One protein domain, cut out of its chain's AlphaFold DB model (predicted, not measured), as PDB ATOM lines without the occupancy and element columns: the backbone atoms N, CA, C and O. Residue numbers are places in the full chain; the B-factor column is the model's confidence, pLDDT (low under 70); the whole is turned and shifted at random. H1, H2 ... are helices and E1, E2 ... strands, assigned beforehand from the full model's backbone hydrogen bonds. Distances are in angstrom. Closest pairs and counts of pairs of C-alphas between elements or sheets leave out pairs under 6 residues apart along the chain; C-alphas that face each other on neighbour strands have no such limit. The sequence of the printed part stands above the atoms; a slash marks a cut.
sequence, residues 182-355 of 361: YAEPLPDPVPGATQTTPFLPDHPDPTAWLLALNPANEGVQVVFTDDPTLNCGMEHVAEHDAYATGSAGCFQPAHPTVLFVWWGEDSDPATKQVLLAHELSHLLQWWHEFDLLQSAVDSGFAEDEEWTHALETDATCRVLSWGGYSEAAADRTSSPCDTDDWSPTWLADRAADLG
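AT A GLANCE: This is residues 182 to 355 of the 361 residues of an uncharacterized protein of Cellulosimicrobium funkei (UniProt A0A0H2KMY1). A small three-stranded sheet has the long helix H3 along one face, and H5 crosses H3 steeply, away from the sheet, with H7 side by side with H5. H1 stands up over edge strand E1 on the same face as H3, H2 is on the opposite face, H4 turns off at the end of H3, and short H6 packs on the beginning of H3. The 174 printed residues hold seven named helices and three named strands, in the order H1 E1 H2 E2 E3 H3 H4 H5 H6 H7; the class is mostly helix. The mixed sheet runs E1 E3 E2. The whole is compact, with a radius of gyration of the C-alphas of 15.5 A and spans of 44 by 36 by 36 A.

HOW THE PARTS SIT: In the sheet, E3, residues 258 to 263, is the inner strand. E1, residues 221 to 224, is parallel to it, with N 223 and O 259 2.8 A apart. E2, residues 247 to 251, is antiparallel to E3 and makes a hairpin with it; N 262 and O 248 are 2.8 A apart. H3, residues 269 to 288, is on the sheet at a height of 8.2 A, over E3 and E2 and along the strands; its closest C-alphas to E2 are those of Phe 251 and Glu 279, 5.4 A. H1, residues 206 to 213, is over E1, on the same face as H3, and stands up from the sheet. H2, residues 234 to 239, is on the opposite face, only just over E2, with 3 C-alphas on it. H5, residues 305 to 321, touches H3 at a steep tilt of 67 degrees, only just short of perpendicular, opposite ways; the closest C-alphas are Ser 281 and Ala 315, 5.2 A. H7, residues 346 to 354, touches residues 307 to 314 of H5 at a shallow tilt of 12 degrees, opposite ways, closest at the C-alphas of Asp 314 and Leu 347, 6.2 A. H4, residues 290 to 298, only just touches H7, with 3 pairs of C-alphas within 8 A, the closest those of Leu 292 and Ala 348, 7.1 A. H6, residues 327 to 330, touches residues 270 to 275 of H3, closest at the C-alphas of Thr 271 and Ala 329, 5.0 A. Every O i to N i+4 pair is within hydrogen-bond range in H1, H2, H3, H4, H5 and H7; H6 is too short for one.

IN THESE COORDINATES: H3 is 28.1 A long, from C-alpha 269 at (183.722, 289.659, 275.654), H5 24.1 A and E3 16.6 A. H1 begins at C-alpha 206, (176.673, 297.492, 270.987), and H7 ends at C-alpha 354, (174.388, 274.170, 244.771).

THE WHOLE: The two C-alphas farthest apart, Asp 202 and Gly 355, are 45.9 A apart. The printed part has no cut. The link from H6 to H7 is long, and residues 182 to 205 hold no named element. No printed residue is under 70 in pLDDT.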
ATOM      1  N   TYR A 182     160.515 297.255 252.104       84.00
ATOM      2  CA  TYR A 182     160.024 295.937 252.516       84.00
ATOM      3  C   TYR A 182     160.275 295.631 253.998       84.00
ATOM      4  O   TYR A 182     160.022 294.509 254.428       84.00
ATOM      5  N   ALA A 183     160.789 296.595 254.771       88.44
ATOM      6  CA  ALA A 183     161.131 296.360 256.165       88.44
ATOM      7  C   ALA A 183     159.870 296.109 256.999       88.44
ATOM      8  O   ALA A 183     158.947 296.932 257.041       88.44
ATOM      9  N   GLU A 184     159.843 294.984 257.703       90.88
ATOM     10  CA  GLU A 184     158.796 294.692 258.666       90.88
ATOM     11  C   GLU A 184     159.011 295.524 259.940       90.88
ATOM     12  O   GLU A 184     160.145 295.682 260.412       90.88
ATOM     13  N   PRO A 185     157.940 296.098 260.518       88.81
ATOM     14  CA  PRO A 185     158.059 296.834 261.763       88.81
ATOM     15  C   PRO A 185     158.401 295.880 262.909       88.81
ATOM     16  O   PRO A 185     157.821 294.801 263.027       88.81
ATOM     17  N   LEU A 186     159.288 296.317 263.802       88.62
ATOM     18  CA  LEU A 186     159.529 295.597 265.048       88.62
ATOM     19  C   LEU A 186     158.255 295.590 265.914       88.62
ATOM     20  O   LEU A 186     157.547 296.605 265.967       88.62
ATOM     21  N   PRO A 187     157.964 294.489 266.630       87.75
ATOM     22  CA  PRO A 187     156.934 294.488 267.661       87.75
ATOM     23  C   PRO A 187     157.197 295.566 268.727       87.75
ATOM     24  O   PRO A 187     158.346 295.819 269.084       87.75
ATOM     25  N   ASP A 188     156.132 296.176 269.262       85.62
ATOM     26  CA  ASP A 188     156.214 297.156 270.356       85.62
ATOM     27  C   ASP A 188     155.341 296.717 271.558       85.62
ATOM     28  O   ASP A 188     154.107 296.732 271.456       85.62
ATOM     29  N   PRO A 189     155.947 296.305 272.693       88.31
ATOM     30  CA  PRO A 189     157.392 296.183 272.910       88.31
ATOM     31  C   PRO A 189     157.992 294.987 272.151       88.31
ATOM     32  O   PRO A 189     157.293 294.004 271.892       88.31
ATOM     33  N   VAL A 190     159.298 295.043 271.863       90.50
ATOM     34  CA  VAL A 190     160.040 293.873 271.367       90.50
ATOM     35  C   VAL A 190     159.961 292.777 272.441       90.50
ATOM     36  O   VAL A 190     160.288 293.055 273.601       90.50
ATOM     37  N   PRO A 191     159.472 291.570 272.112       89.75
ATOM     38  CA  PRO A 191     159.354 290.483 273.073       89.75
ATOM     39  C   PRO A 191     160.728 289.990 273.536       89.75
ATOM     40  O   PRO A 191     161.728 290.137 272.836       89.75
ATOM     41  N   GLY A 192     160.750 289.375 274.717       85.50
ATOM     42  CA  GLY A 192     161.920 288.681 275.245       85.50
ATOM     43  C   GLY A 192     162.657 289.393 276.384       85.50
ATOM     44  O   GLY A 192     162.136 290.297 277.046       85.50
ATOM     45  N   ALA A 193     163.863 288.907 276.664       78.25
ATOM     46  CA  ALA A 193     164.719 289.335 277.755       78.25
ATOM     47  C   ALA A 193     165.267 290.752 277.561       78.25
ATOM     48  O   ALA A 193     165.553 291.210 276.461       78.25
ATOM     49  N   THR A 194     165.487 291.436 278.684       82.81
ATOM     50  CA  THR A 194     166.278 292.669 278.724       82.81
ATOM     51  C   THR A 194     167.746 292.319 278.918       82.81
ATOM     52  O   THR A 194     168.069 291.427 279.702       82.81
ATOM     53  N   GLN A 195     168.636 293.061 278.262       86.56
ATOM     54  CA  GLN A 195     170.076 292.953 278.465       86.56
ATOM     55  C   GLN A 195     170.434 293.114 279.954       86.56
ATOM     56  O   GLN A 195     170.212 294.169 280.553       86.56
ATOM     57  N   THR A 196     171.002 292.069 280.558       84.06
ATOM     58  CA  THR A 196     171.406 292.064 281.975       84.06
ATOM     59  C   THR A 196     172.879 292.409 282.174       84.06
ATOM     60  O   THR A 196     173.246 292.925 283.231       84.06
ATOM     61  N   THR A 197     173.721 292.177 281.161       91.38
ATOM     62  CA  THR A 197     175.153 292.504 281.178       91.38
ATOM     63  C   THR A 197     175.536 293.389 279.992       91.38
ATOM     64  O   THR A 197     174.991 293.216 278.896       91.38
ATOM     65  N   PRO A 198     176.474 294.341 280.171       91.81
ATOM     66  CA  PRO A 198     176.923 295.201 279.079       91.81
ATOM     67  C   PRO A 198     177.527 294.376 277.932       91.81
ATOM     68  O   PRO A 198     178.017 293.261 278.150       91.81
ATOM     69  N   PHE A 199     177.507 294.934 276.717       92.38
ATOM     70  CA  PHE A 199     178.197 294.339 275.572       92.38
ATOM     71  C   PHE A 199     179.697 294.205 275.873       92.38
ATOM     72  O   PHE A 199     180.218 293.094 275.938       92.38
ATOM     73  N   LEU A 200     180.358 295.320 276.200       88.81
ATOM     74  CA  LEU A 200     181.718 295.364 276.740       88.81
ATOM     75  C   LEU A 200     181.772 296.280 277.973       88.81
ATOM     76  O   LEU A 200     180.951 297.193 278.076       88.81
ATOM     77  N   PRO A 201     182.748 296.103 278.887       84.06
ATOM     78  CA  PRO A 201     182.872 296.945 280.081       84.06
ATOM     79  C   PRO A 201     182.901 298.453 279.784       84.06
ATOM     80  O   PRO A 201     182.196 299.214 280.444       84.06
ATOM     81  N   ASP A 202     183.655 298.862 278.759       83.19
ATOM     82  CA  ASP A 202     183.803 300.272 278.357       83.19
ATOM     83  C   ASP A 202     182.840 300.692 277.231       83.19
ATOM     84  O   ASP A 202     182.696 301.878 276.932       83.19
ATOM     85  N   HIS A 203     182.146 299.727 276.623       86.19
ATOM     86  CA  HIS A 203     181.185 299.944 275.542       86.19
ATOM     87  C   HIS A 203     179.912 299.137 275.822       86.19
ATOM     88  O   HIS A 203     179.721 298.058 275.261       86.19
ATOM     89  N   PRO A 204     179.045 299.616 276.733       90.94
ATOM     90  CA  PRO A 204     177.875 298.855 277.158       90.94
ATOM     91  C   PRO A 204     176.817 298.710 276.059       90.94
ATOM     92  O   PRO A 204     176.102 297.707 276.051       90.94
ATOM     93  N   ASP A 205     176.744 299.690 275.155       91.38
ATOM     94  CA  ASP A 205     175.819 299.733 274.025       91.38
ATOM     95  C   ASP A 205     176.512 299.224 272.741       91.38
ATOM     96  O   ASP A 205     177.412 299.901 272.225       91.38
ATOM     97  N   PRO A 206     176.108 298.052 272.214       91.81
ATOM     98  CA  PRO A 206     176.673 297.492 270.987       91.81
ATOM     99  C   PRO A 206     176.353 298.331 269.740       91.81
ATOM    100  O   PRO A 206     177.171 298.392 268.825       91.81
ATOM    101  N   THR A 207     175.216 299.034 269.704       91.94
ATOM    102  CA  THR A 207     174.852 299.915 268.580       91.94
ATOM    103  C   THR A 207     175.804 301.101 268.512       91.94
ATOM    104  O   THR A 207     176.389 301.394 267.468       91.94
ATOM    105  N   ALA A 208     176.018 301.766 269.651       87.94
ATOM    106  CA  ALA A 208     176.966 302.870 269.741       87.94
ATOM    107  C   ALA A 208     178.399 302.420 269.427       87.94
ATOM    108  O   ALA A 208     179.158 303.170 268.813       87.94
ATOM    109  N   TRP A 209     178.768 301.200 269.824       86.69
ATOM    110  CA  TRP A 209     180.064 300.619 269.491       86.69
ATOM    111  C   TRP A 209     180.230 300.399 267.983       86.69
ATOM    112  O   TRP A 209     181.231 300.849 267.426       86.69
ATOM    113  N   LEU A 210     179.240 299.811 267.300       85.56
ATOM    114  CA  LEU A 210     179.267 299.647 265.841       85.56
ATOM    115  C   LEU A 210     179.401 300.989 265.115       85.56
ATOM    116  O   LEU A 210     180.206 301.105 264.191       85.56
ATOM    117  N   LEU A 211     178.660 302.010 265.544       83.44
ATOM    118  CA  LEU A 211     178.751 303.350 264.963       83.44
ATOM    119  C   LEU A 211     180.122 303.999 265.204       83.44
ATOM    120  O   LEU A 211     180.665 304.663 264.321       83.44
ATOM    121  N   ALA A 212     180.697 303.814 266.395       77.31
ATOM    122  CA  ALA A 212     182.017 304.339 266.732       77.31
ATOM    123  C   ALA A 212     183.139 303.653 265.940       77.31
ATOM    124  O   ALA A 212     184.131 304.306 265.611       77.31
ATOM    125  N   LEU A 213     182.982 302.365 265.624       73.31
ATOM    126  CA  LEU A 213     183.917 301.629 264.774       73.31
ATOM    127  C   LEU A 213     183.901 302.131 263.333       73.31
ATOM    128  O   LEU A 213     184.961 302.269 262.724       73.31
ATOM    129  N   ASN A 214     182.715 302.403 262.787       70.44
ATOM    130  CA  ASN A 214     182.587 302.973 261.457       70.44
ATOM    131  C   ASN A 214     181.330 303.847 261.345       70.44
ATOM    132  O   ASN A 214     180.219 303.329 261.473       70.44
ATOM    133  N   PRO A 215     181.474 305.142 261.001       74.88
ATOM    134  CA  PRO A 215     180.341 306.028 260.748       74.88
ATOM    135  C   PRO A 215     179.363 305.521 259.682       74.88
ATOM    136  O   PRO A 215     178.205 305.916 259.688       74.88
ATOM    137  N   ALA A 216     179.801 304.651 258.770       73.94
ATOM    138  CA  ALA A 216     178.938 304.054 257.757       73.94
ATOM    139  C   ALA A 216     177.905 303.065 258.338       73.94
ATOM    140  O   ALA A 216     176.935 302.757 257.661       73.94
ATOM    141  N   ASN A 217     178.062 302.632 259.596       75.62
ATOM    142  CA  ASN A 217     177.051 301.861 260.329       75.62
ATOM    143  C   ASN A 217     175.895 302.735 260.860       75.62
ATOM    144  O   ASN A 217     175.062 302.257 261.629       75.62
ATOM    145  N   GLU A 218     175.847 304.024 260.509       81.19
ATOM    146  CA  GLU A 218     174.713 304.887 260.829       81.19
ATOM    147  C   GLU A 218     173.398 304.257 260.342       81.19
ATOM    148  O   GLU A 218     173.249 303.901 259.176       81.19
ATOM    149  N   GLY A 219     172.437 304.114 261.258       84.25
ATOM    150  CA  GLY A 219     171.136 303.503 260.984       84.25
ATOM    151  C   GLY A 219     171.032 302.020 261.350       84.25
ATOM    152  O   GLY A 219     169.911 301.551 261.551       84.25
ATOM    153  N   VAL A 220     172.152 301.308 261.528       89.75
ATOM    154  CA  VAL A 220     172.143 299.947 262.084       89.75
ATOM    155  C   VAL A 220     171.762 300.000 263.560       89.75
ATOM    156  O   VAL A 220     172.267 300.832 264.312       89.75
ATOM    157  N   GLN A 221     170.872 299.107 263.976       92.50
ATOM    158  CA  GLN A 221     170.394 298.974 265.347       92.50
ATOM    159  C   GLN A 221     170.661 297.563 265.850       92.50
ATOM    160  O   GLN A 221     170.391 296.588 265.155       92.50
ATOM    161  N   VAL A 222     171.149 297.449 267.079       94.88
ATOM    162  CA  VAL A 222     171.296 296.166 267.764       94.88
ATOM    163  C   VAL A 222     170.171 296.040 268.782       94.88
ATOM    164  O   VAL A 222     170.064 296.848 269.708       94.88
ATOM    165  N   VAL A 223     169.322 295.034 268.601       95.44
ATOM    166  CA  VAL A 223     168.141 294.785 269.426       95.44
ATOM    167  C   VAL A 223     168.368 293.530 270.251       95.44
ATOM    168  O   VAL A 223     168.602 292.449 269.720       95.44
ATOM    169  N   PHE A 224     168.286 293.673 271.571       95.88
ATOM    170  CA  PHE A 224     168.452 292.550 272.482       95.88
ATOM    171  C   PHE A 224     167.125 291.795 272.651       95.88
ATOM    172  O   PHE A 224     166.134 292.403 273.054       95.88
ATOM    173  N   THR A 225     167.096 290.495 272.355       95.75
ATOM    174  CA  THR A 225     165.912 289.634 272.519       95.75
ATOM    175  C   THR A 225     166.296 288.151 272.561       95.75
ATOM    176  O   THR A 225     167.166 287.708 271.813       95.75
ATOM    177  N   ASP A 226     165.633 287.385 273.430       95.12
ATOM    178  CA  ASP A 226     165.695 285.917 273.487       95.12
ATOM    179  C   ASP A 226     164.491 285.245 272.797       95.12
ATOM    180  O   ASP A 226     164.286 284.040 272.950       95.12
ATOM    181  N   ASP A 227     163.679 286.008 272.055       94.56
ATOM    182  CA  ASP A 227     162.556 285.463 271.299       94.56
ATOM    183  C   ASP A 227     163.082 284.715 270.060       94.56
ATOM    184  O   ASP A 227     163.642 285.355 269.168       94.56
ATOM    185  N   PRO A 228     162.883 283.387 269.947       92.12
ATOM    186  CA  PRO A 228     163.402 282.597 268.831       92.12
ATOM    187  C   PRO A 228     162.770 282.950 267.477       92.12
ATOM    188  O   PRO A 228     163.285 282.546 266.442       92.12
ATOM    189  N   THR A 229     161.663 283.700 267.453       91.38
ATOM    190  CA  THR A 229     161.075 284.198 266.198       91.38
ATOM    191  C   THR A 229     161.827 285.403 265.627       91.38
ATOM    192  O   THR A 229     161.770 285.653 264.425       91.38
ATOM    193  N   LEU A 230     162.557 286.135 266.475       93.12
ATOM    194  CA  LEU A 230     163.390 287.278 266.092       93.12
ATOM    195  C   LEU A 230     164.886 286.924 266.108       93.12
ATOM    196  O   LEU A 230     165.649 287.398 265.272       93.12
ATOM    197  N   ASN A 231     165.306 286.057 267.028       95.12
ATOM    198  CA  ASN A 231     166.688 285.645 267.221       95.12
ATOM    199  C   ASN A 231     166.847 284.137 266.963       95.12
ATOM    200  O   ASN A 231     166.771 283.327 267.887       95.12
ATOM    201  N   CYS A 232     167.066 283.770 265.698       91.06
ATOM    202  CA  CYS A 232     167.250 282.390 265.252       91.06
ATOM    203  C   CYS A 232     168.394 281.651 265.975       91.06
ATOM    204  O   CYS A 232     168.269 280.458 266.247       91.06
ATOM    205  N   GLY A 233     169.449 282.349 266.416       91.81
ATOM    206  CA  GLY A 233     170.525 281.749 267.210       91.81
ATOM    207  C   GLY A 233     170.093 281.214 268.585       91.81
ATOM    208  O   GLY A 233     170.838 280.463 269.219       91.81
ATOM    209  N   MET A 234     168.895 281.563 269.077       94.56
ATOM    210  CA  MET A 234     168.394 281.063 270.364       94.56
ATOM    211  C   MET A 234     168.126 279.557 270.360       94.56
ATOM    212  O   MET A 234     168.164 278.945 271.431       94.56
ATOM    213  N   GLU A 235     167.893 278.949 269.194       91.56
ATOM    214  CA  GLU A 235     167.773 277.493 269.073       91.56
ATOM    215  C   GLU A 235     169.058 276.806 269.546       91.56
ATOM    216  O   GLU A 235     169.009 275.969 270.446       91.56
ATOM    217  N   HIS A 236     170.222 277.261 269.070       88.94
ATOM    218  CA  HIS A 236     171.514 276.709 269.476       88.94
ATOM    219  C   HIS A 236     171.759 276.825 270.989       88.94
ATOM    220  O   HIS A 236     172.206 275.867 271.627       88.94
ATOM    221  N   VAL A 237     171.430 277.981 271.584       92.12
ATOM    222  CA  VAL A 237     171.551 278.203 273.038       92.12
ATOM    223  C   VAL A 237     170.668 277.230 273.817       92.12
ATOM    224  O   VAL A 237     171.118 276.664 274.818       92.12
ATOM    225  N   ALA A 238     169.428 277.023 273.366       92.56
ATOM    226  CA  ALA A 238     168.478 276.122 274.005       92.56
ATOM    227  C   ALA A 238     168.911 274.652 273.895       92.56
ATOM    228  O   ALA A 238     168.859 273.920 274.886       92.56
ATOM    229  N   GLU A 239     169.371 274.221 272.720       93.06
ATOM    230  CA  GLU A 239     169.824 272.849 272.465       93.06
ATOM    231  C   GLU A 239     171.044 272.452 273.304       93.06
ATOM    232  O   GLU A 239     171.160 271.299 273.728       93.06
ATOM    233  N   HIS A 240     171.930 273.411 273.579       91.12
ATOM    234  CA  HIS A 240     173.176 273.186 274.315       91.12
ATOM    235  C   HIS A 240     173.095 273.557 275.804       91.12
ATOM    236  O   HIS A 240     174.109 273.474 276.498       91.12
ATOM    237  N   ASP A 241     171.916 273.945 276.309       93.75
ATOM    238  CA  ASP A 241     171.709 274.430 277.687       93.75
ATOM    239  C   ASP A 241     172.713 275.540 278.074       93.75
ATOM    240  O   ASP A 241     173.258 275.591 279.178       93.75
ATOM    241  N   ALA A 242     172.998 276.439 277.126       91.25
ATOM    242  CA  ALA A 242     174.069 277.429 277.223       91.25
ATOM    243  C   ALA A 242     173.591 278.790 277.761       91.25
ATOM    244  O   ALA A 242     174.224 279.811 277.519       91.25
ATOM    245  N   TYR A 243     172.488 278.845 278.513       91.75
ATOM    246  CA  TYR A 243     171.866 280.114 278.929       91.75
ATOM    247  C   TYR A 243     172.739 281.012 279.831       91.75
ATOM    248  O   TYR A 243     172.488 282.211 279.946       91.75
ATOM    249  N   ALA A 244     173.756 280.458 280.493       91.44
ATOM    250  CA  ALA A 244     174.681 281.247 281.309       91.44
ATOM    251  C   ALA A 244     175.855 281.801 280.489       91.44
ATOM    252  O   ALA A 244     176.216 282.964 280.636       91.44
ATOM    253  N   THR A 245     176.437 280.984 279.610       89.94
ATOM    254  CA  THR A 245     177.726 281.262 278.951       89.94
ATOM    255  C   THR A 245     177.611 281.556 277.458       89.94
ATOM    256  O   THR A 245     178.552 282.063 276.855       89.94
ATOM    257  N   GLY A 246     176.490 281.192 276.846       90.31
ATOM    258  CA  GLY A 246     176.254 281.284 275.416       90.31
ATOM    259  C   GLY A 246     175.866 282.682 274.957       90.31
ATOM    260  O   GLY A 246     175.605 283.595 275.745       90.31
ATOM    261  N   SER A 247     175.803 282.814 273.643       93.75
ATOM    262  CA  SER A 247     175.332 283.994 272.934       93.75
ATOM    263  C   SER A 247     174.594 283.550 271.682       93.75
ATOM    264  O   SER A 247     174.945 282.527 271.100       93.75
ATOM    265  N   ALA A 248     173.597 284.320 271.279       94.69
ATOM    266  CA  ALA A 248     172.761 284.051 270.121       94.69
ATOM    267  C   ALA A 248     172.587 285.331 269.319       94.69
ATOM    268  O   ALA A 248     172.405 286.401 269.905       94.69
ATOM    269  N   GLY A 249     172.614 285.208 268.004       95.56
ATOM    270  CA  GLY A 249     172.418 286.307 267.086       95.56
ATOM    271  C   GLY A 249     171.530 285.873 265.931       95.56
ATOM    272  O   GLY A 249     171.319 284.679 265.700       95.56
ATOM    273  N   CYS A 250     170.933 286.862 265.279       95.75
ATOM    274  CA  CYS A 250     170.238 286.659 264.027       95.75
ATOM    275  C   CYS A 250     170.159 287.969 263.244       95.75
ATOM    276  O   CYS A 250     169.667 288.988 263.748       95.75
ATOM    277  N   PHE A 251     170.560 287.922 261.983       95.44
ATOM    278  CA  PHE A 251     170.176 288.894 260.978       95.44
ATOM    279  C   PHE A 251     168.996 288.363 260.165       95.44
ATOM    280  O   PHE A 251     169.013 287.237 259.673       95.44
ATOM    281  N   GLN A 252     167.976 289.201 259.975       93.50
ATOM    282  CA  GLN A 252     166.822 288.866 259.147       93.50
ATOM    283  C   GLN A 252     166.680 289.877 258.002       93.50
ATOM    284  O   GLN A 252     166.575 291.075 258.272       93.50
ATOM    285  N   PRO A 253     166.561 289.439 256.735       92.38
ATOM    286  CA  PRO A 253     166.393 290.352 255.597       92.38
ATOM    287  C   PRO A 253     165.111 291.190 255.667       92.38
ATOM    288  O   PRO A 253     165.051 292.271 255.085       92.38
ATOM    289  N   ALA A 254     164.097 290.726 256.405       91.56
ATOM    290  CA  ALA A 254     162.880 291.484 256.700       91.56
ATOM    291  C   ALA A 254     163.137 292.711 257.601       91.56
ATOM    292  O   ALA A 254     162.316 293.624 257.650       91.56
ATOM    293  N   HIS A 255     164.285 292.772 258.279       91.44
ATOM    294  CA  HIS A 255     164.706 293.874 259.139       91.44
ATOM    295  C   HIS A 255     166.113 294.362 258.728       91.44
ATOM    296  O   HIS A 255     167.079 294.180 259.468       91.44
ATOM    297  N   PRO A 256     166.252 295.022 257.560       86.69
ATOM    298  CA  PRO A 256     167.529 295.235 256.857       86.69
ATOM    299  C   PRO A 256     168.578 296.073 257.604       86.69
ATOM    300  O   PRO A 256     169.726 296.153 257.178       86.69
ATOM    301  N   THR A 257     168.206 296.710 258.714       88.38
ATOM    302  CA  THR A 257     169.103 297.515 259.553       88.38
ATOM    303  C   THR A 257     169.077 297.089 261.021       88.38
ATOM    304  O   THR A 257     169.456 297.876 261.886       88.38
ATOM    305  N   VAL A 258     168.587 295.888 261.335       93.81
ATOM    306  CA  VAL A 258     168.466 295.393 262.711       93.81
ATOM    307  C   VAL A 258     169.248 294.096 262.868       93.81
ATOM    308  O   VAL A 258     169.060 293.153 262.107       93.81
ATOM    309  N   LEU A 259     170.105 294.053 263.885       96.19
ATOM    310  CA  LEU A 259     170.787 292.846 264.340       96.19
ATOM    311  C   LEU A 259     170.140 292.406 265.652       96.19
ATOM    312  O   LEU A 259     170.172 293.157 266.633       96.19
ATOM    313  N   PHE A 260     169.547 291.217 265.683       97.38
ATOM    314  CA  PHE A 260     169.005 290.654 266.914       97.38
ATOM    315  C   PHE A 260     170.101 289.905 267.648       97.38
ATOM    316  O   PHE A 260     170.836 289.131 267.044       97.38
ATOM    317  N   VAL A 261     170.234 290.149 268.948       96.88
ATOM    318  CA  VAL A 261     171.285 289.532 269.762       96.88
ATOM    319  C   VAL A 261     170.779 289.146 271.143       96.88
ATOM    320  O   VAL A 261     169.821 289.710 271.671       96.88
ATOM    321  N   TRP A 262     171.481 288.210 271.763       96.62
ATOM    322  CA  TRP A 262     171.323 287.816 273.150       96.62
ATOM    323  C   TRP A 262     172.638 287.233 273.678       96.62
ATOM    324  O   TRP A 262     173.425 286.653 272.929       96.62
ATOM    325  N   TRP A 263     172.884 287.363 274.980       95.25
ATOM    326  CA  TRP A 263     173.978 286.667 275.655       95.25
ATOM    327  C   TRP A 263     173.682 286.426 277.129       95.25
ATOM    328  O   TRP A 263     173.029 287.234 277.797       95.25
ATOM    329  N   GLY A 264     174.226 285.321 277.634       93.88
ATOM    330  CA  GLY A 264     174.184 284.965 279.042       93.88
ATOM    331  C   GLY A 264     175.048 285.882 279.914       93.88
ATOM    332  O   GLY A 264     175.860 286.678 279.429       93.88
ATOM    333  N   GLU A 265     174.862 285.782 281.231       93.25
ATOM    334  CA  GLU A 265     175.582 286.616 282.203       93.25
ATOM    335  C   GLU A 265     177.099 286.381 282.203       93.25
ATOM    336  O   GLU A 265     177.865 287.327 282.390       93.25
ATOM    337  N   ASP A 266     177.511 285.150 281.905       92.94
ATOM    338  CA  ASP A 266     178.898 284.690 281.888       92.94
ATOM    339  C   ASP A 266     179.480 284.631 280.466       92.94
ATOM    340  O   ASP A 266     180.586 284.124 280.267       92.94
ATOM    341  N   SER A 267     178.756 285.134 279.460       92.31
ATOM    342  CA  SER A 267     179.270 285.213 278.091       92.31
ATOM    343  C   SER A 267     180.477 286.149 278.029       92.31
ATOM    344  O   SER A 267     180.423 287.311 278.460       92.31
ATOM    345  N   ASP A 268     181.588 285.637 277.502       90.50
ATOM    346  CA  ASP A 268     182.847 286.366 277.479       90.50
ATOM    347  C   ASP A 268     182.867 287.466 276.395       90.50
ATOM    348  O   ASP A 268     182.194 287.356 275.365       90.50
ATOM    349  N   PRO A 269     183.654 288.542 276.595       90.69
ATOM    350  CA  PRO A 269     183.722 289.659 275.654       90.69
ATOM    351  C   PRO A 269     184.096 289.281 274.215       90.69
ATOM    352  O   PRO A 269     183.586 289.903 273.285       90.69
ATOM    353  N   ALA A 270     184.970 288.289 274.015       91.06
ATOM    354  CA  ALA A 270     185.418 287.907 272.679       91.06
ATOM    355  C   ALA A 270     184.296 287.199 271.910       91.06
ATOM    356  O   ALA A 270     184.054 287.520 270.750       91.06
ATOM    357  N   THR A 271     183.557 286.312 272.579       91.50
ATOM    358  CA  THR A 271     182.373 285.660 272.001       91.50
ATOM    359  C   THR A 271     181.302 286.686 271.624       91.50
ATOM    360  O   THR A 271     180.797 286.649 270.505       91.50
ATOM    361  N   LYS A 272     181.015 287.671 272.488       93.06
ATOM    362  CA  LYS A 272     180.067 288.760 272.170       93.06
ATOM    363  C   LYS A 272     180.488 289.559 270.935       93.06
ATOM    364  O   LYS A 272     179.646 289.893 270.107       93.06
ATOM    365  N   GLN A 273     181.777 289.884 270.821       92.25
ATOM    366  CA  GLN A 273     182.309 290.626 269.675       92.25
ATOM    367  C   GLN A 273     182.208 289.829 268.378       92.25
ATOM    368  O   GLN A 273     181.772 290.392 267.377       92.25
ATOM    369  N   VAL A 274     182.593 288.548 268.396       93.06
ATOM    370  CA  VAL A 274     182.490 287.670 267.223       93.06
ATOM    371  C   VAL A 274     181.037 287.505 266.804       93.06
ATOM    372  O   VAL A 274     180.743 287.697 265.633       93.06
ATOM    373  N   LEU A 275     180.127 287.250 267.746       95.38
ATOM    374  CA  LEU A 275     178.699 287.141 267.456       95.38
ATOM    375  C   LEU A 275     178.164 288.411 266.782       95.38
ATOM    376  O   LEU A 275     177.559 288.349 265.720       95.38
ATOM    377  N   LEU A 276     178.414 289.586 267.366       94.88
ATOM    378  CA  LEU A 276     177.922 290.838 266.789       94.88
ATOM    379  C   LEU A 276     178.508 291.102 265.392       94.88
ATOM    380  O   LEU A 276     177.823 291.633 264.519       94.88
ATOM    381  N   ALA A 277     179.776 290.747 265.185       93.00
ATOM    382  CA  ALA A 277     180.441 290.859 263.896       93.00
ATOM    383  C   ALA A 277     179.887 289.866 262.863       93.00
ATOM    384  O   ALA A 277     179.752 290.234 261.699       93.00
ATOM    385  N   HIS A 278     179.527 288.652 263.287       95.62
ATOM    386  CA  HIS A 278     178.880 287.627 262.465       95.62
ATOM    387  C   HIS A 278     177.529 288.111 261.940       95.62
ATOM    388  O   HIS A 278     177.321 288.140 260.730       95.62
ATOM    389  N   GLU A 279     176.668 288.634 262.815       96.06
ATOM    390  CA  GLU A 279     175.365 289.168 262.385       96.06
ATOM    391  C   GLU A 279     175.507 290.384 261.466       96.06
ATOM    392  O   GLU A 279     174.779 290.538 260.483       96.06
ATOM    393  N   LEU A 280     176.487 291.249 261.742       94.12
ATOM    394  CA  LEU A 280     176.818 292.345 260.838       94.12
ATOM    395  C   LEU A 280     177.297 291.823 259.476       94.12
ATOM    396  O   LEU A 280     176.979 292.423 258.452       94.12
ATOM    397  N   SER A 281     178.048 290.722 259.447       93.69
ATOM    398  CA  SER A 281     178.497 290.097 258.206       93.69
ATOM    399  C   SER A 281     177.321 289.601 257.368       93.69
ATOM    400  O   SER A 281     177.318 289.843 256.165       93.69
ATOM    401  N   HIS A 282     176.288 289.011 257.973       95.56
ATOM    402  CA  HIS A 282     175.063 288.645 257.252       95.56
ATOM    403  C   HIS A 282     174.344 289.846 256.640       95.56
ATOM    404  O   HIS A 282     173.907 289.794 255.487       95.56
ATOM    405  N   LEU A 283     174.275 290.958 257.371       92.75
ATOM    406  CA  LEU A 283     173.748 292.204 256.823       92.75
ATOM    407  C   LEU A 283     174.576 292.638 255.600       92.75
ATOM    408  O   LEU A 283     174.024 292.913 254.536       92.75
ATOM    409  N   LEU A 284     175.905 292.643 255.715       89.50
ATOM    410  CA  LEU A 284     176.800 293.017 254.619       89.50
ATOM    411  C   LEU A 284     176.718 292.058 253.423       89.50
ATOM    412  O   LEU A 284     176.799 292.525 252.289       89.50
ATOM    413  N   GLN A 285     176.510 290.757 253.642       92.44
ATOM    414  CA  GLN A 285     176.230 289.800 252.568       92.44
ATOM    415  C   GLN A 285     174.981 290.241 251.792       92.44
ATOM    416  O   GLN A 285     175.046 290.387 250.578       92.44
ATOM    417  N   TRP A 286     173.871 290.565 252.464       92.38
ATOM    418  CA  TRP A 286     172.672 291.092 251.788       92.38
ATOM    419  C   TRP A 286     172.884 292.451 251.136       92.38
ATOM    420  O   TRP A 286     172.314 292.732 250.084       92.38
ATOM    421  N   TRP A 287     173.722 293.296 251.725       88.44
ATOM    422  CA  TRP A 287     173.996 294.616 251.180       88.44
ATOM    423  C   TRP A 287     174.862 294.583 249.915       88.44
ATOM    424  O   TRP A 287     174.703 295.446 249.049       88.44
ATOM    425  N   HIS A 288     175.789 293.633 249.803       86.00
ATOM    426  CA  HIS A 288     176.750 293.552 248.696       86.00
ATOM    427  C   HIS A 288     176.439 292.462 247.677       86.00
ATOM    428  O   HIS A 288     176.853 292.569 246.526       86.00
ATOM    429  N   GLU A 289     175.727 291.425 248.094       90.25
ATOM    430  CA  GLU A 289     175.441 290.228 247.310       90.25
ATOM    431  C   GLU A 289     173.918 290.015 247.209       90.25
ATOM    432  O   GLU A 289     173.445 288.882 247.138       90.25
ATOM    433  N   PHE A 290     173.134 291.106 247.190       91.25
ATOM    434  CA  PHE A 290     171.665 291.069 247.172       91.25
ATOM    435  C   PHE A 290     171.119 290.124 246.098       91.25
ATOM    436  O   PHE A 290     170.324 289.237 246.403       91.25
ATOM    437  N   ASP A 291     171.587 290.269 244.855       90.81
ATOM    438  CA  ASP A 291     171.145 289.442 243.732       90.81
ATOM    439  C   ASP A 291     171.394 287.953 243.976       90.81
ATOM    440  O   ASP A 291     170.547 287.121 243.649       90.81
ATOM    441  N   LEU A 292     172.527 287.603 244.588       92.62
ATOM    442  CA  LEU A 292     172.872 286.225 244.922       92.62
ATOM    443  C   LEU A 292     171.906 285.657 245.964       92.62
ATOM    444  O   LEU A 292     171.316 284.595 245.750       92.62
ATOM    445  N   LEU A 293     171.718 286.376 247.070       94.81
ATOM    446  CA  LEU A 293     170.907 285.912 248.195       94.81
ATOM    447  C   LEU A 293     169.422 285.878 247.844       94.81
ATOM    448  O   LEU A 293     168.748 284.880 248.106       94.81
ATOM    449  N   GLN A 294     168.922 286.909 247.161       94.38
ATOM    450  CA  GLN A 294     167.554 286.922 246.659       94.38
ATOM    451  C   GLN A 294     167.341 285.822 245.611       94.38
ATOM    452  O   GLN A 294     166.300 285.167 245.614       94.38
ATOM    453  N   SER A 295     168.324 285.543 244.746       93.25
ATOM    454  CA  SER A 295     168.256 284.408 243.812       93.25
ATOM    455  C   SER A 295     168.198 283.059 244.520       93.25
ATOM    456  O   SER A 295     167.471 282.174 244.060       93.25
ATOM    457  N   ALA A 296     168.926 282.881 245.624       94.25
ATOM    458  CA  ALA A 296     168.877 281.660 246.422       94.25
ATOM    459  C   ALA A 296     167.494 281.468 247.066       94.25
ATOM    460  O   ALA A 296     166.897 280.397 246.929       94.25
ATOM    461  N   VAL A 297     166.932 282.527 247.661       92.06
ATOM    462  CA  VAL A 297     165.561 282.532 248.206       92.06
ATOM    463  C   VAL A 297     164.544 282.165 247.123       92.06
ATOM    464  O   VAL A 297     163.773 281.218 247.285       92.06
ATOM    465  N   ASP A 298     164.592 282.837 245.974       91.56
ATOM    466  CA  ASP A 298     163.695 282.602 244.838       91.56
ATOM    467  C   ASP A 298     163.862 281.220 244.185       91.56
ATOM    468  O   ASP A 298     162.970 280.751 243.466       91.56
ATOM    469  N   SER A 299     165.015 280.585 244.389       89.75
ATOM    470  CA  SER A 299     165.313 279.225 243.934       89.75
ATOM    471  C   SER A 299     164.911 278.160 244.963       89.75
ATOM    472  O   SER A 299     165.019 276.971 244.670       89.75
ATOM    473  N   GLY A 300     164.382 278.567 246.123       90.81
ATOM    474  CA  GLY A 300     163.870 277.675 247.164       90.81
ATOM    475  C   GLY A 300     164.909 277.218 248.188       90.81
ATOM    476  O   GLY A 300     164.629 276.273 248.917       90.81
ATOM    477  N   PHE A 301     166.072 277.873 248.269       92.38
ATOM    478  CA  PHE A 301     167.145 277.516 249.208       92.38
ATOM    479  C   PHE A 301     167.011 278.172 250.590       92.38
ATOM    480  O   PHE A 301     167.859 277.956 251.445       92.38
ATOM    481  N   ALA A 302     165.958 278.955 250.844       82.38
ATOM    482  CA  ALA A 302     165.804 279.702 252.099       82.38
ATOM    483  C   ALA A 302     165.826 278.827 253.372       82.38
ATOM    484  O   ALA A 302     166.217 279.315 254.424       82.38
ATOM    485  N   GLU A 303     165.420 277.558 253.272       84.31
ATOM    486  CA  GLU A 303     165.442 276.576 254.372       84.31
ATOM    487  C   GLU A 303     166.362 275.379 254.060       84.31
ATOM    488  O   GLU A 303     166.281 274.336 254.706       84.31
ATOM    489  N   ASP A 304     167.198 275.478 253.023       93.06
ATOM    490  CA  ASP A 304     168.115 274.402 252.651       93.06
ATOM    491  C   ASP A 304     169.309 274.360 253.613       93.06
ATOM    492  O   ASP A 304     169.971 275.376 253.843       93.06
ATOM    493  N   GLU A 305     169.579 273.184 254.189       92.56
ATOM    494  CA  GLU A 305     170.610 273.007 255.219       92.56
ATOM    495  C   GLU A 305     172.019 273.292 254.679       92.56
ATOM    496  O   GLU A 305     172.836 273.882 255.384       92.56
ATOM    497  N   GLU A 306     172.314 272.908 253.432       93.81
ATOM    498  CA  GLU A 306     173.644 273.081 252.835       93.81
ATOM    499  C   GLU A 306     173.894 274.548 252.465       93.81
ATOM    500  O   GLU A 306     174.975 275.080 252.721       93.81
ATOM    501  N   TRP A 307     172.876 275.231 251.937       94.62
ATOM    502  CA  TRP A 307     172.921 276.670 251.693       94.62
ATOM    503  C   TRP A 307     173.037 277.478 252.987       94.62
ATOM    504  O   TRP A 307     173.878 278.371 253.077       94.62
ATOM    505  N   THR A 308     172.227 277.146 253.995       93.38
ATOM    506  CA  THR A 308     172.271 277.804 255.310       93.38
ATOM    507  C   THR A 308     173.655 277.650 255.919       93.38
ATOM    508  O   THR A 308     174.273 278.632 256.311       93.38
ATOM    509  N   HIS A 309     174.195 276.433 255.904       93.56
ATOM    510  CA  HIS A 309     175.542 276.175 256.379       93.56
ATOM    511  C   HIS A 309     176.602 276.993 255.623       93.56
ATOM    512  O   HIS A 309     177.457 277.602 256.258       93.56
ATOM    513  N   ALA A 310     176.518 277.093 254.292       95.00
ATOM    514  CA  ALA A 310     177.438 277.926 253.517       95.00
ATOM    515  C   ALA A 310     177.336 279.420 253.879       95.00
ATOM    516  O   ALA A 310     178.361 280.088 254.010       95.00
ATOM    517  N   LEU A 311     176.125 279.953 254.069       95.62
ATOM    518  CA  LEU A 311     175.926 281.348 254.481       95.62
ATOM    519  C   LEU A 311     176.568 281.649 255.835       95.62
ATOM    520  O   LEU A 311     177.266 282.656 255.983       95.62
ATOM    521  N   GLU A 312     176.325 280.767 256.797       95.50
ATOM    522  CA  GLU A 312     176.840 280.828 258.162       95.50
ATOM    523  C   GLU A 312     178.376 280.734 258.187       95.50
ATOM    524  O   GLU A 312     179.048 281.581 258.785       95.50
ATOM    525  N   THR A 313     178.955 279.779 257.452       95.81
ATOM    526  CA  THR A 313     180.410 279.649 257.288       95.81
ATOM    527  C   THR A 313     181.023 280.898 256.660       95.81
ATOM    528  O   THR A 313     182.018 281.415 257.175       95.81
ATOM    529  N   ASP A 314     180.454 281.410 255.560       96.25
ATOM    530  CA  ASP A 314     180.986 282.609 254.902       96.25
ATOM    531  C   ASP A 314     180.985 283.802 255.857       96.25
ATOM    532  O   ASP A 314     181.972 284.535 255.904       96.25
ATOM    533  N   ALA A 315     179.925 283.973 256.650       95.69
ATOM    534  CA  ALA A 315     179.821 285.078 257.591       95.69
ATOM    535  C   ALA A 315     180.949 285.045 258.630       95.69
ATOM    536  O   ALA A 315     181.672 286.035 258.775       95.69
ATOM    537  N   THR A 316     181.190 283.906 259.286       95.88
ATOM    538  CA  THR A 316     182.279 283.810 260.269       95.88
ATOM    539  C   THR A 316     183.665 283.871 259.621       95.88
ATOM    540  O   THR A 316     184.540 284.580 260.125       95.88
ATOM    541  N   CYS A 317     183.901 283.208 258.483       94.69
ATOM    542  CA  CYS A 317     185.193 283.304 257.793       94.69
ATOM    543  C   CYS A 317     185.506 284.740 257.355       94.69
ATOM    544  O   CYS A 317     186.636 285.221 257.500       94.69
ATOM    545  N   ARG A 318     184.490 285.465 256.879       92.69
ATOM    546  CA  ARG A 318     184.602 286.878 256.524       92.69
ATOM    547  C   ARG A 318     184.945 287.728 257.740       92.69
ATOM    548  O   ARG A 318     185.869 288.534 257.638       92.69
ATOM    549  N   VAL A 319     184.302 287.499 258.888       91.31
ATOM    550  CA  VAL A 319     184.647 288.166 260.157       91.31
ATOM    551  C   VAL A 319     186.115 287.957 260.518       91.31
ATOM    552  O   VAL A 319     186.826 288.919 260.807       91.31
ATOM    553  N   LEU A 320     186.604 286.718 260.456       87.69
ATOM    554  CA  LEU A 320     188.004 286.415 260.766       87.69
ATOM    555  C   LEU A 320     188.972 287.082 259.775       87.69
ATOM    556  O   LEU A 320     190.039 287.548 260.179       87.69
ATOM    557  N   SER A 321     188.581 287.222 258.504       85.00
ATOM    558  CA  SER A 321     189.383 287.910 257.479       85.00
ATOM    559  C   SER A 321     189.598 289.405 257.753       85.00
ATOM    560  O   SER A 321     190.571 289.992 257.271       85.00
ATOM    561  N   TRP A 322     188.720 290.029 258.546       82.56
ATOM    562  CA  TRP A 322     188.849 291.430 258.954       82.56
ATOM    563  C   TRP A 322     190.017 291.643 259.927       82.56
ATOM    564  O   TRP A 322     190.575 292.741 259.996       82.56
ATOM    565  N   GLY A 323     190.434 290.579 260.619       75.88
ATOM    566  CA  GLY A 323     191.449 290.608 261.665       75.88
ATOM    567  C   GLY A 323     190.908 291.135 262.997       75.88
ATOM    568  O   GLY A 323     189.851 291.749 263.063       75.88
ATOM    569  N   GLY A 324     191.636 290.876 264.087       77.69
ATOM    570  CA  GLY A 324     191.297 291.369 265.432       77.69
ATOM    571  C   GLY A 324     190.146 290.657 266.146       77.69
ATOM    572  O   GLY A 324     189.816 291.041 267.265       77.69
ATOM    573  N   TYR A 325     189.575 289.618 265.535       86.19
ATOM    574  CA  TYR A 325     188.593 288.724 266.144       86.19
ATOM    575  C   TYR A 325     189.254 287.413 266.583       86.19
ATOM    576  O   TYR A 325     190.220 286.953 265.976       86.19
ATOM    577  N   SER A 326     188.758 286.817 267.669       89.44
ATOM    578  CA  SER A 326     189.322 285.583 268.223       89.44
ATOM    579  C   SER A 326     188.809 284.358 267.466       89.44
ATOM    580  O   SER A 326     187.629 284.033 267.570       89.44
ATOM    581  N   GLU A 327     189.706 283.635 266.787       90.06
ATOM    582  CA  GLU A 327     189.403 282.332 266.162       90.06
ATOM    583  C   GLU A 327     188.812 281.354 267.181       90.06
ATOM    584  O   GLU A 327     187.749 280.791 266.967       90.06
ATOM    585  N   ALA A 328     189.416 281.261 268.370       91.94
ATOM    586  CA  ALA A 328     188.907 280.394 269.428       91.94
ATOM    587  C   ALA A 328     187.484 280.762 269.886       91.94
ATOM    588  O   ALA A 328     186.786 279.899 270.414       91.94
ATOM    589  N   ALA A 329     187.071 282.031 269.777       91.38
ATOM    590  CA  ALA A 329     185.697 282.445 270.062       91.38
ATOM    591  C   ALA A 329     184.748 282.116 268.905       91.38
ATOM    592  O   ALA A 329     183.642 281.656 269.170       91.38
ATOM    593  N   ALA A 330     185.198 282.276 267.657       91.38
ATOM    594  CA  ALA A 330     184.474 281.827 266.468       91.38
ATOM    595  C   ALA A 330     184.226 280.311 266.478       91.38
ATOM    596  O   ALA A 330     183.107 279.879 266.244       91.38
ATOM    597  N   ASP A 331     185.209 279.508 266.885       90.44
ATOM    598  CA  ASP A 331     185.080 278.045 266.999       90.44
ATOM    599  C   ASP A 331     184.014 277.585 268.012       90.44
ATOM    600  O   ASP A 331     183.631 276.414 268.030       90.44
ATOM    601  N   ARG A 332     183.564 278.478 268.903       84.19
ATOM    602  CA  ARG A 332     182.530 278.195 269.911       84.19
ATOM    603  C   ARG A 332     181.130 278.623 269.483       84.19
ATOM    604  O   ARG A 332     180.190 278.336 270.224       84.19
ATOM    605  N   THR A 333     180.984 279.350 268.378       85.31
ATOM    606  CA  THR A 333     179.661 279.736 267.878       85.31
ATOM    607  C   THR A 333     178.976 278.533 267.225       85.31
ATOM    608  O   THR A 333     179.585 277.484 267.007       85.31
ATOM    609  N   SER A 334     177.692 278.676 266.898       84.31
ATOM    610  CA  SER A 334     176.949 277.683 266.111       84.31
ATOM    611  C   SER A 334     177.474 277.519 264.681       84.31
ATOM    612  O   SER A 334     177.120 276.546 264.019       84.31
ATOM    613  N   SER A 335     178.298 278.464 264.225       88.31
ATOM    614  CA  SER A 335     178.620 278.706 262.823       88.31
ATOM    615  C   SER A 335     180.118 279.000 262.648       88.31
ATOM    616  O   SER A 335     180.473 280.097 262.225       88.31
ATOM    617  N   PRO A 336     181.035 278.093 263.031       91.12
ATOM    618  CA  PRO A 336     182.470 278.350 262.917       91.12
ATOM    619  C   PRO A 336     182.907 278.498 261.451       91.12
ATOM    620  O   PRO A 336     182.267 277.971 260.543       91.12
ATOM    621  N   CYS A 337     184.048 279.157 261.214       94.06
ATOM    622  CA  CYS A 337     184.687 279.128 259.897       94.06
ATOM    623  C   CYS A 337     185.286 277.738 259.666       94.06
ATOM    624  O   CYS A 337     186.365 277.423 260.166       94.06
ATOM    625  N   ASP A 338     184.580 276.891 258.929       91.06
ATOM    626  CA  ASP A 338     184.899 275.471 258.788       91.06
ATOM    627  C   ASP A 338     185.575 275.116 257.454       91.06
ATOM    628  O   ASP A 338     185.672 273.941 257.082       91.06
ATOM    629  N   THR A 339     186.097 276.123 256.747       90.88
ATOM    630  CA  THR A 339     186.777 275.945 255.464       90.88
ATOM    631  C   THR A 339     188.126 276.664 255.405       90.88
ATOM    632  O   THR A 339     188.248 277.849 255.706       90.88
ATOM    633  N   ASP A 340     189.157 275.946 254.956       88.62
ATOM    634  CA  ASP A 340     190.531 276.465 254.833       88.62
ATOM    635  C   ASP A 340     190.772 277.240 253.522       88.62
ATOM    636  O   ASP A 340     191.806 277.890 253.344       88.62
ATOM    637  N   ASP A 341     189.851 277.128 252.561       90.00
ATOM    638  CA  ASP A 341     189.945 277.707 251.217       90.00
ATOM    639  C   ASP A 341     189.062 278.947 251.023       90.00
ATOM    640  O   ASP A 341     188.807 279.354 249.885       90.00
ATOM    641  N   TRP A 342     188.610 279.553 252.125       93.94
ATOM    642  CA  TRP A 342     187.747 280.723 252.071       93.94
ATOM    643  C   TRP A 342     188.397 281.870 251.284       93.94
ATOM    644  O   TRP A 342     189.593 282.157 251.390       93.94
ATOM    645  N   SER A 343     187.571 282.556 250.502       86.56
ATOM    646  CA  SER A 343     187.923 283.771 249.777       86.56
ATOM    647  C   SER A 343     186.696 284.680 249.673       86.56
ATOM    648  O   SER A 343     185.577 284.198 249.836       86.56
ATOM    649  N   PRO A 344     186.852 285.970 249.323       85.00
ATOM    650  CA  PRO A 344     185.710 286.875 249.189       85.00
ATOM    651  C   PRO A 344     184.653 286.469 248.146       85.00
ATOM    652  O   PRO A 344     183.573 287.044 248.155       85.00
ATOM    653  N   THR A 345     184.951 285.535 247.233       86.19
ATOM    654  CA  THR A 345     183.989 285.008 246.241       86.19
ATOM    655  C   THR A 345     183.440 283.631 246.606       86.19
ATOM    656  O   THR A 345     182.624 283.088 245.865       86.19
ATOM    657  N   TRP A 346     183.872 283.058 247.732       92.12
ATOM    658  CA  TRP A 346     183.590 281.672 248.103       92.12
ATOM    659  C   TRP A 346     182.088 281.382 248.187       92.12
ATOM    660  O   TRP A 346     181.641 280.374 247.649       92.12
ATOM    661  N   LEU A 347     181.291 282.284 248.771       94.31
ATOM    662  CA  LEU A 347     179.839 282.105 248.861       94.31
ATOM    663  C   LEU A 347     179.169 282.035 247.479       94.31
ATOM    664  O   LEU A 347     178.312 281.184 247.251       94.31
ATOM    665  N   ALA A 348     179.591 282.882 246.536       90.50
ATOM    666  CA  ALA A 348     179.085 282.866 245.166       90.50
ATOM    667  C   ALA A 348     179.466 281.572 244.426       90.50
ATOM    668  O   ALA A 348     178.637 281.003 243.711       90.50
ATOM    669  N   ASP A 349     180.688 281.076 244.635       91.88
ATOM    670  CA  ASP A 349     181.136 279.795 244.083       91.88
ATOM    671  C   ASP A 349     180.305 278.631 244.660       91.88
ATOM    672  O   ASP A 349     179.817 277.781 243.911       91.88
ATOM    673  N   ARG A 350     180.037 278.638 245.975       94.19
ATOM    674  CA  ARG A 350     179.164 277.649 246.633       94.19
ATOM    675  C   ARG A 350     177.726 277.706 246.138       94.19
ATOM    676  O   ARG A 350     177.137 276.663 245.872       94.19
ATOM    677  N   ALA A 351     177.171 278.900 245.960       92.88
ATOM    678  CA  ALA A 351     175.837 279.075 245.397       92.88
ATOM    679  C   ALA A 351     175.731 278.442 244.000       92.88
ATOM    680  O   ALA A 351     174.764 277.741 243.699       92.88
ATOM    681  N   ALA A 352     176.742 278.655 243.152       92.31
ATOM    682  CA  ALA A 352     176.790 278.074 241.815       92.31
ATOM    683  C   ALA A 352     176.862 276.538 241.854       92.31
ATOM    684  O   ALA A 352     176.152 275.880 241.090       92.31
ATOM    685  N   ASP A 353     177.659 275.968 242.762       93.44
ATOM    686  CA  ASP A 353     177.775 274.516 242.953       93.44
ATOM    687  C   ASP A 353     176.465 273.877 243.443       93.44
ATOM    688  O   ASP A 353     176.099 272.790 242.989       93.44
ATOM    689  N   LEU A 354     175.721 274.577 244.305       93.56
ATOM    690  CA  LEU A 354     174.388 274.170 244.771       93.56
ATOM    691  C   LEU A 354     173.300 274.343 243.701       93.56
ATOM    692  O   LEU A 354     172.199 273.807 243.829       93.56
ATOM    693  N   GLY A 355     173.607 275.042 242.607       92.25
ATOM    694  CA  GLY A 355     172.689 275.263 241.494       92.25
ATOM    695  C   GLY A 355     171.776 276.477 241.666       92.25
ATOM    696  O   GLY A 355     170.723 276.530 241.026       92.25
TER     697      GLY A 355